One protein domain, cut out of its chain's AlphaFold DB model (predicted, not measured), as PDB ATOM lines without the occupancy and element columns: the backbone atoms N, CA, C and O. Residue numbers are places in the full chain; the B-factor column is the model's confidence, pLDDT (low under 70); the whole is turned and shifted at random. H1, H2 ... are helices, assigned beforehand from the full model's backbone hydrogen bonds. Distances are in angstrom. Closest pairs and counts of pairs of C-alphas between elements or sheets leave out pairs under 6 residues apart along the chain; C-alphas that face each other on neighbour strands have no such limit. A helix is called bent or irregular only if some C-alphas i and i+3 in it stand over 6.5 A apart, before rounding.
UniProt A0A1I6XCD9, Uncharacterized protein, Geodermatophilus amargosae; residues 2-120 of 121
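This is residues 2 to 120 of the 121 residues of an uncharacterized protein of Geodermatophilus amargosae (UniProt A0A1I6XCD9). The long helix H4 runs along the longest axis of a cluster of helices; the hairpin H1 and H2, then H7 and H5, close a ring of contacts with the part of H4 toward its last residues. H3 and H6 pack crosswise on each other at the other end of the cluster, and only the loop and helix start at residues 44 to 49 stick out there. The printed part has 119 residues with seven named helices, H1 to H7 in order along the chain, and no named strand; the class is all helix. It is compact, with a radius of gyration of the C-alphas of 14.3 A, and spans 43 by 29 by 25 A.

H1, residues 2 to 12, begins at C-alpha 2, (214.777, 128.602, 262.221), and is 16.1 A long from first to last C-alpha. H2, residues 16 to 29, is 20.1 A long, and H3 is residues 32 to 40. H4, residues 48 to 72, is 35.4 A long and begins at C-alpha 48, (218.702, 151.746, 246.156). It has a kink of 32 degrees near residue 66 and is irregular, with C-alphas 68 and 71 standing 9.0 A apart. H5 is residues 77 to 87 and H6 residues 90 to 99. H7, residues 104 to 119, is 21.2 A long and ends at C-alpha 119, (224.842, 147.929, 274.698).

H1, H2 and H4 form an up-and-down bundle, each running against the one before it. H1 and H2 are a helical hairpin at a shallow tilt of 11 degrees; their closest C-alphas, of Leu 10 and Lys 19, are 4.8 A apart. H2 and H4 only just touch, with 3 pairs of C-alphas within 8 A, and only at their ends, through residues 16 to 19 and 69 to 72. H2 touches H7, with the C-alphas of Ala 27 and Ala 108 closest at 5.0 A. Residues 114 to 119 of H7 touch H5, closest at Leu 119 and Ala 80, whose C-alphas are 5.8 A apart. H5 touches residues 58 to 67 of H4 at a steep tilt of 56 degrees, with the C-alphas of Leu 81 and Ala 63 closest at 5.8 A. H3 touches H6 at a steep tilt of 62 degrees, with the C-alphas of Ala 35 and Pro 90 closest at 5.0 A. H6 and H7 are a helical hairpin, whose closest C-alphas, of Leu 97 and Val 104, are 6.9 A apart. Each O i to N i+4 pair is within hydrogen-bond range in H2, H3, H5, H6 and H7, against 6 of 7 in H1 and 17 of 21 in H4.

The two C-alphas farthest apart, of Asp 15 and Ala 45, are 44.1 A apart. The printed part has no cut, and no link is long. The mean pLDDT of the printed part is 86.1; it is under 70 at residues 2 to 4, 32 to 34 and 36 to 46.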
ATOM      1  N   ARG A   2     213.937 128.820 261.019       52.22
ATOM      2  CA  ARG A   2     214.777 128.602 262.221       52.22
ATOM      3  C   ARG A   2     215.178 129.892 262.966       52.22
ATOM      4  O   ARG A   2     215.358 129.853 264.173       52.22
ATOM      5  N   GLU A   3     215.287 131.015 262.253       56.88
ATOM      6  CA  GLU A   3     215.710 132.316 262.806       56.88
ATOM      7  C   GLU A   3     214.647 132.976 263.704       56.88
ATOM      8  O   GLU A   3     214.999 133.628 264.681       56.88
ATOM      9  N   LEU A   4     213.354 132.748 263.434       63.12
ATOM     10  CA  LEU A   4     212.258 133.308 264.239       63.12
ATOM     11  C   LEU A   4     212.239 132.738 265.666       63.12
ATOM     12  O   LEU A   4     212.041 133.489 266.611       63.12
ATOM     13  N   GLY A   5     212.547 131.446 265.840       76.56
ATOM     14  CA  GLY A   5     212.544 130.810 267.163       76.56
ATOM     15  C   GLY A   5     213.603 131.382 268.112       76.56
ATOM     16  O   GLY A   5     213.317 131.642 269.275       76.56
ATOM     17  N   ALA A   6     214.813 131.665 267.620       76.00
ATOM     18  CA  ALA A   6     215.854 132.275 268.452       76.00
ATOM     19  C   ALA A   6     215.557 133.756 268.775       76.00
ATOM     20  O   ALA A   6     215.992 134.264 269.809       76.00
ATOM     21  N   PHE A   7     214.790 134.443 267.923       82.00
ATOM     22  CA  PHE A   7     214.305 135.796 268.195       82.00
ATOM     23  C   PHE A   7     213.216 135.793 269.268       82.00
ATOM     24  O   PHE A   7     213.304 136.545 270.234       82.00
ATOM     25  N   GLU A   8     212.246 134.887 269.166       87.44
ATOM     26  CA  GLU A   8     211.223 134.674 270.195       87.44
ATOM     27  C   GLU A   8     211.846 134.324 271.554       87.44
ATOM     28  O   GLU A   8     211.465 134.899 272.574       87.44
ATOM     29  N   GLU A   9     212.863 133.455 271.577       87.94
ATOM     30  CA  GLU A   9     213.631 133.136 272.786       87.94
ATOM     31  C   GLU A   9     214.297 134.374 273.402       87.94
ATOM     32  O   GLU A   9     214.285 134.533 274.625       87.94
ATOM     33  N   LEU A  10     214.862 135.268 272.582       89.38
ATOM     34  CA  LEU A  10     215.472 136.513 273.059       89.38
ATOM     35  C   LEU A  10     214.430 137.424 273.709       89.38
ATOM     36  O   LEU A  10     214.682 137.995 274.776       89.38
ATOM     37  N   LEU A  11     213.255 137.557 273.094       91.19
ATOM     38  CA  LEU A  11     212.169 138.368 273.642       91.19
ATOM     39  C   LEU A  11     211.643 137.780 274.958       91.19
ATOM     40  O   LEU A  11     211.478 138.520 275.928       91.19
ATOM     41  N   ALA A  12     211.465 136.458 275.010       91.69
ATOM     42  CA  ALA A  12     210.907 135.742 276.154       91.69
ATOM     43  C   ALA A  12     211.882 135.566 277.332       91.69
ATOM     44  O   ALA A  12     211.437 135.356 278.462       91.69
ATOM     45  N   ALA A  13     213.199 135.634 277.105       92.62
ATOM     46  CA  ALA A  13     214.183 135.406 278.159       92.62
ATOM     47  C   ALA A  13     214.039 136.424 279.321       92.62
ATOM     48  O   ALA A  13     214.050 137.639 279.078       92.62
ATOM     49  N   PRO A  14     213.939 135.953 280.584       89.94
ATOM     50  CA  PRO A  14     213.621 136.801 281.738       89.94
ATOM     51  C   PRO A  14     214.843 137.517 282.329       89.94
ATOM     52  O   PRO A  14     214.700 138.465 283.104       89.94
ATOM     53  N   ASP A  15     216.046 137.063 281.980       92.19
ATOM     54  CA  ASP A  15     217.307 137.558 282.513       92.19
ATOM     55  C   ASP A  15     218.327 137.861 281.399       92.19
ATOM     56  O   ASP A  15     218.183 137.464 280.237       92.19
ATOM     57  N   ARG A  16     219.365 138.620 281.768       91.62
ATOM     58  CA  ARG A  16     220.422 139.068 280.853       91.62
ATOM     59  C   ARG A  16     221.160 137.888 280.226       91.62
ATOM     60  O   ARG A  16     221.463 137.927 279.036       91.62
ATOM     61  N   ALA A  17     221.447 136.853 281.014       93.31
ATOM     62  CA  ALA A  17     222.197 135.692 280.549       93.31
ATOM     63  C   ALA A  17     221.417 134.934 279.463       93.31
ATOM     64  O   ALA A  17     221.980 134.594 278.422       93.31
ATOM     65  N   GLY A  18     220.110 134.757 279.657       92.31
ATOM     66  CA  GLY A  18     219.198 134.164 278.687       92.31
ATOM     67  C   GLY A  18     219.118 134.971 277.393       92.31
ATOM     68  O   GLY A  18     219.217 134.387 276.312       92.31
ATOM     69  N   LYS A  19     219.033 136.308 277.475       92.50
ATOM     70  CA  LYS A  19     219.037 137.165 276.274       92.50
ATOM     71  C   LYS A  19     220.345 137.071 275.496       92.50
ATOM     72  O   LYS A  19     220.312 136.923 274.278       92.50
ATOM     73  N   LEU A  20     221.492 137.088 276.177       93.38
ATOM     74  CA  LEU A  20     222.802 136.934 275.531       93.38
ATOM     75  C   LEU A  20     222.975 135.542 274.897       93.38
ATOM     76  O   LEU A  20     223.527 135.428 273.802       93.38
ATOM     77  N   ALA A  21     222.461 134.487 275.535       92.12
ATOM     78  CA  ALA A  21     222.481 133.138 274.973       92.12
ATOM     79  C   ALA A  21     221.610 133.019 273.708       92.12
ATOM     80  O   ALA A  21     222.055 132.448 272.710       92.12
ATOM     81  N   ALA A  22     220.402 133.591 273.716       91.38
ATOM     82  CA  ALA A  22     219.531 133.639 272.540       91.38
ATOM     83  C   ALA A  22     220.145 134.486 271.409       91.38
ATOM     84  O   ALA A  22     220.159 134.064 270.252       91.38
ATOM     85  N   GLN A  23     220.770 135.619 271.750       89.12
ATOM     86  CA  GLN A  23     221.507 136.462 270.808       89.12
ATOM     87  C   GLN A  23     222.652 135.704 270.119       89.12
ATOM     88  O   GLN A  23     222.841 135.833 268.908       89.12
ATOM     89  N   ARG A  24     223.397 134.873 270.860       91.62
ATOM     90  CA  ARG A  24     224.442 134.004 270.292       91.62
ATOM     91  C   ARG A  24     223.868 133.043 269.253       91.62
ATOM     92  O   ARG A  24     224.457 132.869 268.190       91.62
ATOM     93  N   ARG A  25     222.724 132.416 269.559       88.94
ATOM     94  CA  ARG A  25     222.051 131.466 268.656       88.94
ATOM     95  C   ARG A  25     221.556 132.146 267.385       88.94
ATOM     96  O   ARG A  25     221.760 131.595 266.307       88.94
ATOM     97  N   LEU A  26     220.976 133.343 267.502       86.06
ATOM     98  CA  LEU A  26     220.619 134.175 266.351       86.06
ATOM     99  C   LEU A  26     221.836 134.439 265.465       86.06
ATOM    100  O   LEU A  26     221.797 134.153 264.274       86.06
ATOM    101  N   ALA A  27     222.934 134.911 266.060       86.00
ATOM    102  CA  ALA A  27     224.164 135.235 265.341       86.00
ATOM    103  C   ALA A  27     224.773 134.020 264.624       86.00
ATOM    104  O   ALA A  27     225.239 134.140 263.493       86.00
ATOM    105  N   ALA A  28     224.737 132.848 265.263       87.00
ATOM    106  CA  ALA A  28     225.243 131.603 264.696       87.00
ATOM    107  C   ALA A  28     224.357 131.033 263.572       87.00
ATOM    108  O   ALA A  28     224.813 130.206 262.788       87.00
ATOM    109  N   GLY A  29     223.089 131.448 263.499       81.31
ATOM    110  CA  GLY A  29     222.150 131.016 262.466       81.31
ATOM    111  C   GLY A  29     222.280 131.768 261.141       81.31
ATOM    112  O   GLY A  29     221.712 131.320 260.144       81.31
ATOM    113  N   VAL A  30     223.012 132.886 261.112       73.06
ATOM    114  CA  VAL A  30     223.054 133.767 259.941       73.06
ATOM    115  C   VAL A  30     223.930 133.185 258.830       73.06
ATOM    116  O   VAL A  30     225.062 132.760 259.053       73.06
ATOM    117  N   SER A  31     223.424 133.211 257.593       70.50
ATOM    118  CA  SER A  31     224.184 132.806 256.405       70.50
ATOM    119  C   SER A  31     225.012 133.969 255.829       70.50
ATOM    120  O   SER A  31     224.432 134.997 255.459       70.50
ATOM    121  N   PRO A  32     226.339 133.811 255.632       67.12
ATOM    122  CA  PRO A  32     227.180 134.827 254.989       67.12
ATOM    123  C   PRO A  32     226.712 135.195 253.575       67.12
ATOM    124  O   PRO A  32     226.811 136.350 253.165       67.12
ATOM    125  N   ALA A  33     226.165 134.222 252.836       66.62
ATOM    126  CA  ALA A  33     225.660 134.431 251.480       66.62
ATOM    127  C   ALA A  33     224.430 135.352 251.460       66.62
ATOM    128  O   ALA A  33     224.287 136.167 250.551       66.62
ATOM    129  N   HIS A  34     223.578 135.272 252.488       69.56
ATOM    130  CA  HIS A  34     222.406 136.136 252.619       69.56
ATOM    131  C   HIS A  34     222.824 137.602 252.809       69.56
ATOM    132  O   HIS A  34     222.302 138.487 252.135       69.56
ATOM    133  N   ALA A  35     223.800 137.872 253.677       70.31
ATOM    134  CA  ALA A  35     224.265 139.240 253.895       70.31
ATOM    135  C   ALA A  35     225.101 139.793 252.743       70.31
ATOM    136  O   ALA A  35     224.969 140.967 252.410       70.31
ATOM    137  N   ALA A  36     225.923 138.965 252.093       68.75
ATOM    138  CA  ALA A  36     226.658 139.390 250.905       68.75
ATOM    139  C   ALA A  36     225.706 139.820 249.778       68.75
ATOM    140  O   ALA A  36     225.954 140.819 249.108       68.75
ATOM    141  N   MET A  37     224.585 139.113 249.614       69.81
ATOM    142  CA  MET A  37     223.537 139.486 248.667       69.81
ATOM    143  C   MET A  37     222.914 140.854 249.006       69.81
ATOM    144  O   MET A  37     222.732 141.675 248.111       69.81
ATOM    145  N   GLN A  38     222.647 141.139 250.286       67.81
ATOM    146  CA  GLN A  38     222.111 142.437 250.728       67.81
ATOM    147  C   GLN A  38     223.073 143.603 250.460       67.81
ATOM    148  O   GLN A  38     222.622 144.678 250.077       67.81
ATOM    149  N   VAL A  39     224.384 143.385 250.614       68.44
ATOM    150  CA  VAL A  39     225.423 144.387 250.315       68.44
ATOM    151  C   VAL A  39     225.482 144.698 248.819       68.44
ATOM    152  O   VAL A  39     225.452 145.860 248.432       68.44
ATOM    153  N   VAL A  40     225.500 143.673 247.963       67.88
ATOM    154  CA  VAL A  40     225.569 143.854 246.499       67.88
ATOM    155  C   VAL A  40     224.344 144.598 245.955       67.88
ATOM    156  O   VAL A  40     224.452 145.345 244.984       67.88
ATOM    157  N   PHE A  41     223.180 144.452 246.595       66.38
ATOM    158  CA  PHE A  41     221.984 145.209 246.229       66.38
ATOM    159  C   PHE A  41     222.003 146.682 246.670       66.38
ATOM    160  O   PHE A  41     221.160 147.440 246.208       66.38
ATOM    161  N   ALA A  42     222.940 147.129 247.507       62.47
ATOM    162  CA  ALA A  42     223.073 148.552 247.827       62.47
ATOM    163  C   ALA A  42     223.713 149.355 246.674       62.47
ATOM    164  O   ALA A  42     223.376 150.520 246.473       62.47
ATOM    165  N   ASP A  43     224.592 148.720 245.890       61.44
ATOM    166  CA  ASP A  43     225.438 149.390 244.889       61.44
ATOM    167  C   ASP A  43     224.766 149.577 243.516       61.44
ATOM    168  O   ASP A  43     225.254 150.329 242.670       61.44
ATOM    169  N   ALA A  44     223.633 148.919 243.263       62.28
ATOM    170  CA  ALA A  44     222.915 149.054 242.000       62.28
ATOM    171  C   ALA A  44     221.835 150.151 242.078       62.28
ATOM    172  O   ALA A  44     220.906 150.093 242.880       62.28
ATOM    173  N   ALA A  45     221.898 151.133 241.171       58.56
ATOM    174  CA  ALA A  45     220.950 152.256 241.114       58.56
ATOM    175  C   ALA A  45     219.468 151.822 241.027       58.56
ATOM    176  O   ALA A  45     218.585 152.536 241.495       58.56
ATOM    177  N   ALA A  46     219.191 150.636 240.476       64.81
ATOM    178  CA  ALA A  46     217.843 150.077 240.368       64.81
ATOM    179  C   ALA A  46     217.263 149.547 241.697       64.81
ATOM    180  O   ALA A  46     216.058 149.339 241.791       64.81
ATOM    181  N   VAL A  47     218.095 149.324 242.720       71.25
ATOM    182  CA  VAL A  47     217.700 148.697 243.996       71.25
ATOM    183  C   VAL A  47     217.929 149.593 245.214       71.25
ATOM    184  O   VAL A  47     217.496 149.232 246.304       71.25
ATOM    185  N   GLY A  48     218.474 150.804 245.049       74.69
ATOM    186  CA  GLY A  48     218.702 151.746 246.156       74.69
ATOM    187  C   GLY A  48     217.446 152.084 246.976       74.69
ATOM    188  O   GLY A  48     217.515 152.178 248.201       74.69
ATOM    189  N   ALA A  49     216.273 152.187 246.337       78.25
ATOM    190  CA  ALA A  49     215.004 152.394 247.044       78.25
ATOM    191  C   ALA A  49     214.598 151.165 247.877       78.25
ATOM    192  O   ALA A  49     214.241 151.301 249.045       78.25
ATOM    193  N   ALA A  50     214.727 149.962 247.307       80.75
ATOM    194  CA  ALA A  50     214.444 148.710 248.007       80.75
ATOM    195  C   ALA A  50     215.431 148.465 249.159       80.75
ATOM    196  O   ALA A  50     215.036 147.990 250.224       80.75
ATOM    197  N   TYR A  51     216.701 148.834 248.976       81.00
ATOM    198  CA  TYR A  51     217.715 148.784 250.022       81.00
ATOM    199  C   TYR A  51     217.414 149.781 251.149       81.00
ATOM    200  O   TYR A  51     217.496 149.422 252.320       81.00
ATOM    201  N   THR A  52     216.984 151.001 250.817       83.62
ATOM    202  CA  THR A  52     216.561 151.999 251.814       83.62
ATOM    203  C   THR A  52     215.363 151.504 252.626       83.62
ATOM    204  O   THR A  52     215.360 151.603 253.851       83.62
ATOM    205  N   GLU A  53     214.360 150.918 251.968       86.81
ATOM    206  CA  GLU A  53     213.207 150.318 252.647       86.81
ATOM    207  C   GLU A  53     213.620 149.134 253.535       86.81
ATOM    208  O   GLU A  53     213.140 148.991 254.663       86.81
ATOM    209  N   TYR A  54     214.523 148.282 253.048       84.81
ATOM    210  CA  TYR A  54     215.096 147.188 253.828       84.81
ATOM    211  C   TYR A  54     215.821 147.703 255.077       84.81
ATOM    212  O   TYR A  54     215.529 147.226 256.171       84.81
ATOM    213  N   GLU A  55     216.698 148.700 254.951       86.81
ATOM    214  CA  GLU A  55     217.412 149.281 256.092       86.81
ATOM    215  C   GLU A  55     216.458 149.966 257.078       86.81
ATOM    216  O   GLU A  55     216.668 149.873 258.289       86.81
ATOM    217  N   GLY A  56     215.374 150.579 256.590       89.94
ATOM    218  CA  GLY A  56     214.303 151.122 257.426       89.94
ATOM    219  C   GLY A  56     213.603 150.042 258.256       89.94
ATOM    220  O   GLY A  56     213.475 150.184 259.473       89.94
ATOM    221  N   ARG A  57     213.215 148.924 257.625       89.31
ATOM    222  CA  ARG A  57     212.634 147.766 258.328       89.31
ATOM    223  C   ARG A  57     213.625 147.142 259.304       89.31
ATOM    224  O   ARG A  57     213.281 146.935 260.461       89.31
ATOM    225  N   ARG A  58     214.880 146.949 258.887       89.00
ATOM    226  CA  ARG A  58     215.948 146.431 259.748       89.00
ATOM    227  C   ARG A  58     216.146 147.315 260.974       89.00
ATOM    228  O   ARG A  58     216.305 146.798 262.074       89.00
ATOM    229  N   ARG A  59     216.129 148.643 260.817       92.81
ATOM    230  CA  ARG A  59     216.235 149.572 261.950       92.81
ATOM    231  C   ARG A  59     215.046 149.432 262.904       92.81
ATOM    232  O   ARG A  59     215.258 149.418 264.112       92.81
ATOM    233  N   ALA A  60     213.827 149.279 262.388       92.19
ATOM    234  CA  ALA A  60     212.645 149.032 263.215       92.19
ATOM    235  C   ALA A  60     212.744 147.702 263.988       92.19
ATOM    236  O   ALA A  60     212.493 147.673 265.192       92.19
ATOM    237  N   ASP A  61     213.199 146.629 263.339       88.75
ATOM    238  CA  ASP A  61     213.417 145.328 263.986       88.75
ATOM    239  C   ASP A  61     214.495 145.415 265.083       88.75
ATOM    240  O   ASP A  61     214.340 144.868 266.179       88.75
ATOM    241  N   MET A  62     215.574 146.166 264.833       91.06
ATOM    242  CA  MET A  62     216.618 146.420 265.834       91.06
ATOM    243  C   MET A  62     216.088 147.221 267.027       91.06
ATOM    244  O   MET A  62     216.530 146.985 268.149       91.06
ATOM    245  N   ALA A  63     215.116 148.115 266.832       94.50
ATOM    246  CA  ALA A  63     214.483 148.839 267.935       94.50
ATOM    247  C   ALA A  63     213.712 147.889 268.868       94.50
ATOM    248  O   ALA A  63     213.787 148.034 270.089       94.50
ATOM    249  N   VAL A  64     213.041 146.873 268.313       93.06
ATOM    250  CA  VAL A  64     212.392 145.812 269.104       93.06
ATOM    251  C   VAL A  64     213.431 145.026 269.906       93.06
ATOM    252  O   VAL A  64     213.252 144.801 271.105       93.06
ATOM    253  N   LEU A  65     214.547 144.654 269.272       89.00
ATOM    254  CA  LEU A  65     215.638 143.920 269.916       89.00
ATOM    255  C   LEU A  65     216.296 144.728 271.048       89.00
ATOM    256  O   LEU A  65     216.508 144.199 272.138       89.00
ATOM    257  N   VAL A  66     216.562 146.017 270.830       94.00
ATOM    258  CA  VAL A  66     217.097 146.929 271.855       94.00
ATOM    259  C   VAL A  66     216.109 147.103 273.006       94.00
ATOM    260  O   VAL A  66     216.492 146.969 274.171       94.00
ATOM    261  N   GLY A  67     214.825 147.304 272.702       93.19
ATOM    262  CA  GLY A  67     213.765 147.384 273.706       93.19
ATOM    263  C   GLY A  67     213.686 146.137 274.591       93.19
ATOM    264  O   GLY A  67     213.445 146.250 275.794       93.19
ATOM    265  N   ALA A  68     213.980 144.956 274.041       92.69
ATOM    266  CA  ALA A  68     213.989 143.709 274.795       92.69
ATOM    267  C   ALA A  68     215.072 143.655 275.887       92.69
ATOM    268  O   ALA A  68     214.883 142.936 276.868       92.69
ATOM    269  N   PHE A  69     216.178 144.396 275.763       92.12
ATOM    270  CA  PHE A  69     217.185 144.503 276.829       92.12
ATOM    271  C   PHE A  69     216.763 145.464 277.951       92.12
ATOM    272  O   PHE A  69     217.203 145.307 279.093       92.12
ATOM    273  N   GLY A  70     215.870 146.414 277.656       91.88
ATOM    274  CA  GLY A  70     215.196 147.270 278.630       91.88
ATOM    275  C   GLY A  70     216.150 147.921 279.634       91.88
ATOM    276  O   GLY A  70     217.066 148.651 279.271       91.88
ATOM    277  N   ARG A  71     215.954 147.635 280.927       93.06
ATOM    278  CA  ARG A  71     216.737 148.239 282.024       93.06
ATOM    279  C   ARG A  71     218.235 147.915 282.011       93.06
ATOM    280  O   ARG A  71     218.974 148.503 282.794       93.06
ATOM    281  N   TRP A  72     218.673 146.942 281.211       95.31
ATOM    282  CA  TRP A  72     220.089 146.582 281.118       95.31
ATOM    283  C   TRP A  72     220.862 147.444 280.133       95.31
ATOM    284  O   TRP A  72     222.083 147.327 280.103       95.31
ATOM    285  N   LEU A  73     220.188 148.293 279.355       96.31
ATOM    286  CA  LEU A  73     220.855 149.184 278.417       96.31
ATOM    287  C   LEU A  73     221.828 150.125 279.136       96.31
ATOM    288  O   LEU A  73     221.539 150.662 280.211       96.31
ATOM    289  N   ARG A  74     223.005 150.310 278.536       94.62
ATOM    290  CA  ARG A  74     224.002 151.260 279.017       94.62
ATOM    291  C   ARG A  74     223.548 152.688 278.829       94.62
ATOM    292  O   ARG A  74     223.544 153.436 279.807       94.62
ATOM    293  N   ASP A  75     223.178 153.010 277.609       95.81
ATOM    294  CA  ASP A  75     222.775 154.342 277.198       95.81
ATOM    295  C   ASP A  75     221.252 154.406 277.047       95.81
ATOM    296  O   ASP A  75     220.537 153.442 277.345       95.81
ATOM    297  N   ASP A  76     220.739 155.560 276.635       95.62
ATOM    298  CA  ASP A  76     219.330 155.689 276.290       95.62
ATOM    299  C   ASP A  76     218.967 154.795 275.077       95.62
ATOM    300  O   ASP A  76     219.846 154.395 274.303       95.62
ATOM    301  N   PRO A  77     217.678 154.446 274.891       94.25
ATOM    302  CA  PRO A  77     217.259 153.533 273.828       94.25
ATOM    303  C   PRO A  77     217.614 153.976 272.404       94.25
ATOM    304  O   PRO A  77     217.801 153.115 271.547       94.25
ATOM    305  N   GLU A  78     217.701 155.281 272.133       95.56
ATOM    306  CA  GLU A  78     218.021 155.799 270.800       95.56
ATOM    307  C   GLU A  78     219.511 155.612 270.500       95.56
ATOM    308  O   GLU A  78     219.864 155.014 269.481       95.56
ATOM    309  N   THR A  79     220.378 155.975 271.449       96.06
ATOM    310  CA  THR A  79     221.818 155.700 271.359       96.06
ATOM    311  C   THR A  79     222.092 154.196 271.245       96.06
ATOM    312  O   THR A  79     222.877 153.755 270.401       96.06
ATOM    313  N   ALA A  80     221.409 153.373 272.046       95.81
ATOM    314  CA  ALA A  80     221.542 151.920 271.980       95.81
ATOM    315  C   ALA A  80     221.085 151.350 270.623       95.81
ATOM    316  O   ALA A  80     221.714 150.423 270.103       95.81
ATOM    317  N   LEU A  81     220.031 151.912 270.021       96.00
ATOM    318  CA  LEU A  81     219.585 151.560 268.674       96.00
ATOM    319  C   LEU A  81     220.638 151.900 267.622       96.00
ATOM    320  O   LEU A  81     220.938 151.048 266.789       96.00
ATOM    321  N   ASP A  82     221.231 153.089 267.669       95.25
ATOM    322  CA  ASP A  82     222.265 153.492 266.712       95.25
ATOM    323  C   ASP A  82     223.503 152.596 266.785       95.25
ATOM    324  O   ASP A  82     224.017 152.146 265.752       95.25
ATOM    325  N   VAL A  83     223.936 152.260 268.002       93.75
ATOM    326  CA  VAL A  83     225.038 151.317 268.230       93.75
ATOM    327  C   VAL A  83     224.675 149.931 267.699       93.75
ATOM    328  O   VAL A  83     225.443 149.344 266.933       93.75
ATOM    329  N   CYS A  84     223.497 149.408 268.052       92.19
ATOM    330  CA  CYS A  84     223.049 148.086 267.619       92.19
ATOM    331  C   CYS A  84     222.929 148.006 266.090       92.19
ATOM    332  O   CYS A  84     223.490 147.110 265.461       92.19
ATOM    333  N   TRP A  85     222.261 148.978 265.470       91.88
ATOM    334  CA  TRP A  85     222.032 149.036 264.027       91.88
ATOM    335  C   TRP A  85     223.342 149.092 263.228       91.88
ATOM    336  O   TRP A  85     223.433 148.455 262.171       91.88
ATOM    337  N   SER A  86     224.361 149.775 263.762       89.44
ATOM    338  CA  SER A  86     225.698 149.885 263.163       89.44
ATOM    339  C   SER A  86     226.525 148.604 263.319       89.44
ATOM    340  O   SER A  86     227.095 148.092 262.351       89.44
ATOM    341  N   VAL A  87     226.583 148.053 264.538       87.44
ATOM    342  CA  VAL A  87     227.389 146.859 264.851       87.44
ATOM    343  C   VAL A  87     226.836 145.621 264.142       87.44
ATOM    344  O   VAL A  87     227.607 144.808 263.639       87.44
ATOM    345  N   PHE A  88     225.512 145.515 264.026       85.12
ATOM    346  CA  PHE A  88     224.804 144.371 263.448       85.12
ATOM    347  C   PHE A  88     224.523 144.565 261.952       85.12
ATOM    348  O   PHE A  88     223.573 144.001 261.404       85.12
ATOM    349  N   SER A  89     225.300 145.413 261.280       86.44
ATOM    350  CA  SER A  89     225.113 145.630 259.851       86.44
ATOM    351  C   SER A  89     225.534 144.386 259.047       86.44
ATOM    352  O   SER A  89     226.540 143.741 259.380       86.44
ATOM    353  N   PRO A  90     224.831 144.063 257.943       85.12
ATOM    354  CA  PRO A  90     225.257 143.018 257.009       85.12
ATOM    355  C   PRO A  90     226.704 143.216 256.531       85.12
ATOM    356  O   PRO A  90     227.461 142.255 256.403       85.12
ATOM    357  N   HIS A  91     227.118 144.474 256.358       84.38
ATOM    358  CA  HIS A  91     228.478 144.858 255.986       84.38
ATOM    359  C   HIS A  91     229.523 144.419 257.019       84.38
ATOM    360  O   HIS A  91     230.551 143.851 256.646       84.38
ATOM    361  N   THR A  92     229.274 144.649 258.313       88.25
ATOM    362  CA  THR A  92     230.178 144.219 259.392       88.25
ATOM    363  C   THR A  92     230.342 142.704 259.384       88.25
ATOM    364  O   THR A  92     231.463 142.200 259.436       88.25
ATOM    365  N   MET A  93     229.236 141.968 259.263       88.75
ATOM    366  CA  MET A  93     229.275 140.509 259.244       88.75
ATOM    367  C   MET A  93     230.035 139.964 258.028       88.75
ATOM    368  O   MET A  93     230.878 139.081 258.190       88.75
ATOM    369  N   VAL A  94     229.791 140.504 256.827       88.19
ATOM    370  CA  VAL A  94     230.518 140.103 255.609       88.19
ATOM    371  C   VAL A  94     232.013 140.350 255.774       88.19
ATOM    372  O   VAL A  94     232.796 139.436 255.525       88.19
ATOM    373  N   ARG A  95     232.417 141.526 256.268       89.00
ATOM    374  CA  ARG A  95     233.836 141.835 256.497       89.00
ATOM    375  C   ARG A  95     234.494 140.844 257.452       89.00
ATOM    376  O   ARG A  95     235.567 140.332 257.157       89.00
ATOM    377  N   LEU A  96     233.854 140.533 258.578       91.94
ATOM    378  CA  LEU A  96     234.438 139.629 259.571       91.94
ATOM    379  C   LEU A  96     234.521 138.182 259.064       91.94
ATOM    380  O   LEU A  96     235.562 137.541 259.206       91.94
ATOM    381  N   LEU A  97     233.451 137.666 258.456       90.81
ATOM    382  CA  LEU A  97     233.386 136.268 258.024       90.81
ATOM    383  C   LEU A  97     234.156 136.018 256.724       90.81
ATOM    384  O   LEU A  97     234.923 135.063 256.635       90.81
ATOM    385  N   ARG A  98     233.964 136.869 255.712       87.50
ATOM    386  CA  ARG A  98     234.558 136.685 254.381       87.50
ATOM    387  C   ARG A  98     235.963 137.266 254.299       87.50
ATOM    388  O   ARG A  98     236.873 136.567 253.867       87.50
ATOM    389  N   ASP A  99     236.132 138.522 254.702       90.00
ATOM    390  CA  ASP A  99     237.372 139.257 254.424       90.00
ATOM    391  C   ASP A  99     238.429 139.004 255.509       90.00
ATOM    392  O   ASP A  99     239.611 138.858 255.213       90.00
ATOM    393  N   CYS A 100     238.010 138.891 256.774       93.88
ATOM    394  CA  CYS A 100     238.889 138.542 257.894       93.88
ATOM    395  C   CYS A 100     238.964 137.029 258.174       93.88
ATOM    396  O   CYS A 100     239.712 136.620 259.065       93.88
ATOM    397  N   GLY A 101     238.192 136.207 257.456       93.69
ATOM    398  CA  GLY A 101     238.222 134.744 257.563       93.69
ATOM    399  C   GLY A 101     237.765 134.188 258.914       93.69
ATOM    400  O   GLY A 101     238.250 133.138 259.342       93.69
ATOM    401  N   TRP A 102     236.890 134.888 259.642       95.75
ATOM    402  CA  TRP A 102     236.370 134.374 260.908       95.75
ATOM    403  C   TRP A 102     235.414 133.203 260.688       95.75
ATOM    404  O   TRP A 102     234.636 133.185 259.735       95.75
ATOM    405  N   SER A 103     235.420 132.253 261.625       93.31
ATOM    406  CA  SER A 103     234.347 131.264 261.702       93.31
ATOM    407  C   SER A 103     233.051 131.913 262.201       93.31
ATOM    408  O   SER A 103     233.072 132.954 262.869       93.31
ATOM    409  N   VAL A 104     231.918 131.272 261.910       90.69
ATOM    410  CA  VAL A 104     230.595 131.718 262.373       90.69
ATOM    411  C   VAL A 104     230.529 131.740 263.901       90.69
ATOM    412  O   VAL A 104     229.987 132.674 264.486       90.69
ATOM    413  N   GLU A 105     231.147 130.764 264.565       93.06
ATOM    414  CA  GLU A 105     231.210 130.675 266.025       93.06
ATOM    415  C   GLU A 105     232.009 131.840 266.603       93.06
ATOM    416  O   GLU A 105     231.560 132.502 267.534       93.06
ATOM    417  N   ARG A 106     233.166 132.158 266.011       95.62
ATOM    418  CA  ARG A 106     233.964 133.309 266.440       95.62
ATOM    419  C   ARG A 106     233.193 134.618 266.273       95.62
ATOM    420  O   ARG A 106     233.271 135.481 267.146       95.62
ATOM    421  N   TYR A 107     232.463 134.771 265.170       93.62
ATOM    422  CA  TYR A 107     231.600 135.929 264.944       93.62
ATOM    423  C   TYR A 107     230.475 136.017 265.980       93.62
ATOM    424  O   TYR A 107     230.276 137.086 266.552       93.62
ATOM    425  N   ALA A 108     229.789 134.910 266.270       92.31
ATOM    426  CA  ALA A 108     228.736 134.874 267.279       92.31
ATOM    427  C   ALA A 108     229.267 135.279 268.665       92.31
ATOM    428  O   ALA A 108     228.640 136.076 269.363       92.31
ATOM    429  N   ASP A 109     230.452 134.797 269.035       94.81
ATOM    430  CA  ASP A 109     231.065 135.056 270.343       94.81
ATOM    431  C   ASP A 109     231.507 136.509 270.464       94.81
ATOM    432  O   ASP A 109     231.279 137.165 271.484       94.81
ATOM    433  N   TRP A 110     232.087 137.034 269.389       95.81
ATOM    434  CA  TRP A 110     232.407 138.446 269.295       95.81
ATOM    435  C   TRP A 110     231.156 139.320 269.365       95.81
ATOM    436  O   TRP A 110     231.169 140.292 270.117       95.81
ATOM    437  N   LEU A 111     230.086 138.982 268.636       93.00
ATOM    438  CA  LEU A 111     228.868 139.788 268.588       93.00
ATOM    439  C   LEU A 111     228.211 139.852 269.965       93.00
ATOM    440  O   LEU A 111     227.855 140.931 270.424       93.00
ATOM    441  N   VAL A 112     228.120 138.723 270.669       93.75
ATOM    442  CA  VAL A 112     227.613 138.680 272.049       93.75
ATOM    443  C   VAL A 112     228.484 139.527 272.972       93.75
ATOM    444  O   VAL A 112     227.961 140.319 273.750       93.75
ATOM    445  N   GLY A 113     229.810 139.424 272.854       94.50
ATOM    446  CA  GLY A 113     230.726 140.277 273.606       94.50
ATOM    447  C   GLY A 113     230.598 141.763 273.252       94.50
ATOM    448  O   GLY A 113     230.805 142.611 274.114       94.50
ATOM    449  N   ALA A 114     230.262 142.101 272.006       94.00
ATOM    450  CA  ALA A 114     230.003 143.469 271.571       94.00
ATOM    451  C   ALA A 114     228.679 143.990 272.139       94.00
ATOM    452  O   ALA A 114     228.657 145.102 272.644       94.00
ATOM    453  N   VAL A 115     227.611 143.188 272.151       92.00
ATOM    454  CA  VAL A 115     226.352 143.528 272.839       92.00
ATOM    455  C   VAL A 115     226.611 143.805 274.305       92.00
ATOM    456  O   VAL A 115     226.260 144.864 274.811       92.00
ATOM    457  N   ASP A 116     227.291 142.884 274.974       94.00
ATOM    458  CA  ASP A 116     227.564 143.005 276.394       94.00
ATOM    459  C   ASP A 116     228.396 144.256 276.713       94.00
ATOM    460  O   ASP A 116     228.074 145.028 277.614       94.00
ATOM    461  N   ARG A 117     229.437 144.510 275.914       95.00
ATOM    462  CA  ARG A 117     230.351 145.633 276.133       95.00
ATOM    463  C   ARG A 117     229.890 146.956 275.569       95.00
ATOM    464  O   ARG A 117     230.450 147.940 276.024       95.00
ATOM    465  N   LEU A 118     228.991 147.023 274.595       93.88
ATOM    466  CA  LEU A 118     228.592 148.276 273.940       93.88
ATOM    467  C   LEU A 118     227.147 148.659 274.249       93.88
ATOM    468  O   LEU A 118     226.860 149.844 274.318       93.88
ATOM    469  N   LEU A 119     226.263 147.681 274.459       92.75
ATOM    470  CA  LEU A 119     224.842 147.929 274.698       92.75
ATOM    471  C   LEU A 119     224.441 147.778 276.163       92.75
ATOM    472  O   LEU A 119     223.458 148.398 276.551       92.75
ATOM    473  N   LEU A 120     225.146 146.977 276.972       92.56
ATOM    474  CA  LEU A 120     224.683 146.599 278.316       92.56
ATOM    475  C   LEU A 120     225.533 147.174 279.468       92.56
ATOM    476  O   LEU A 120     226.724 147.460 279.307       92.56
TER     477      LEU A 120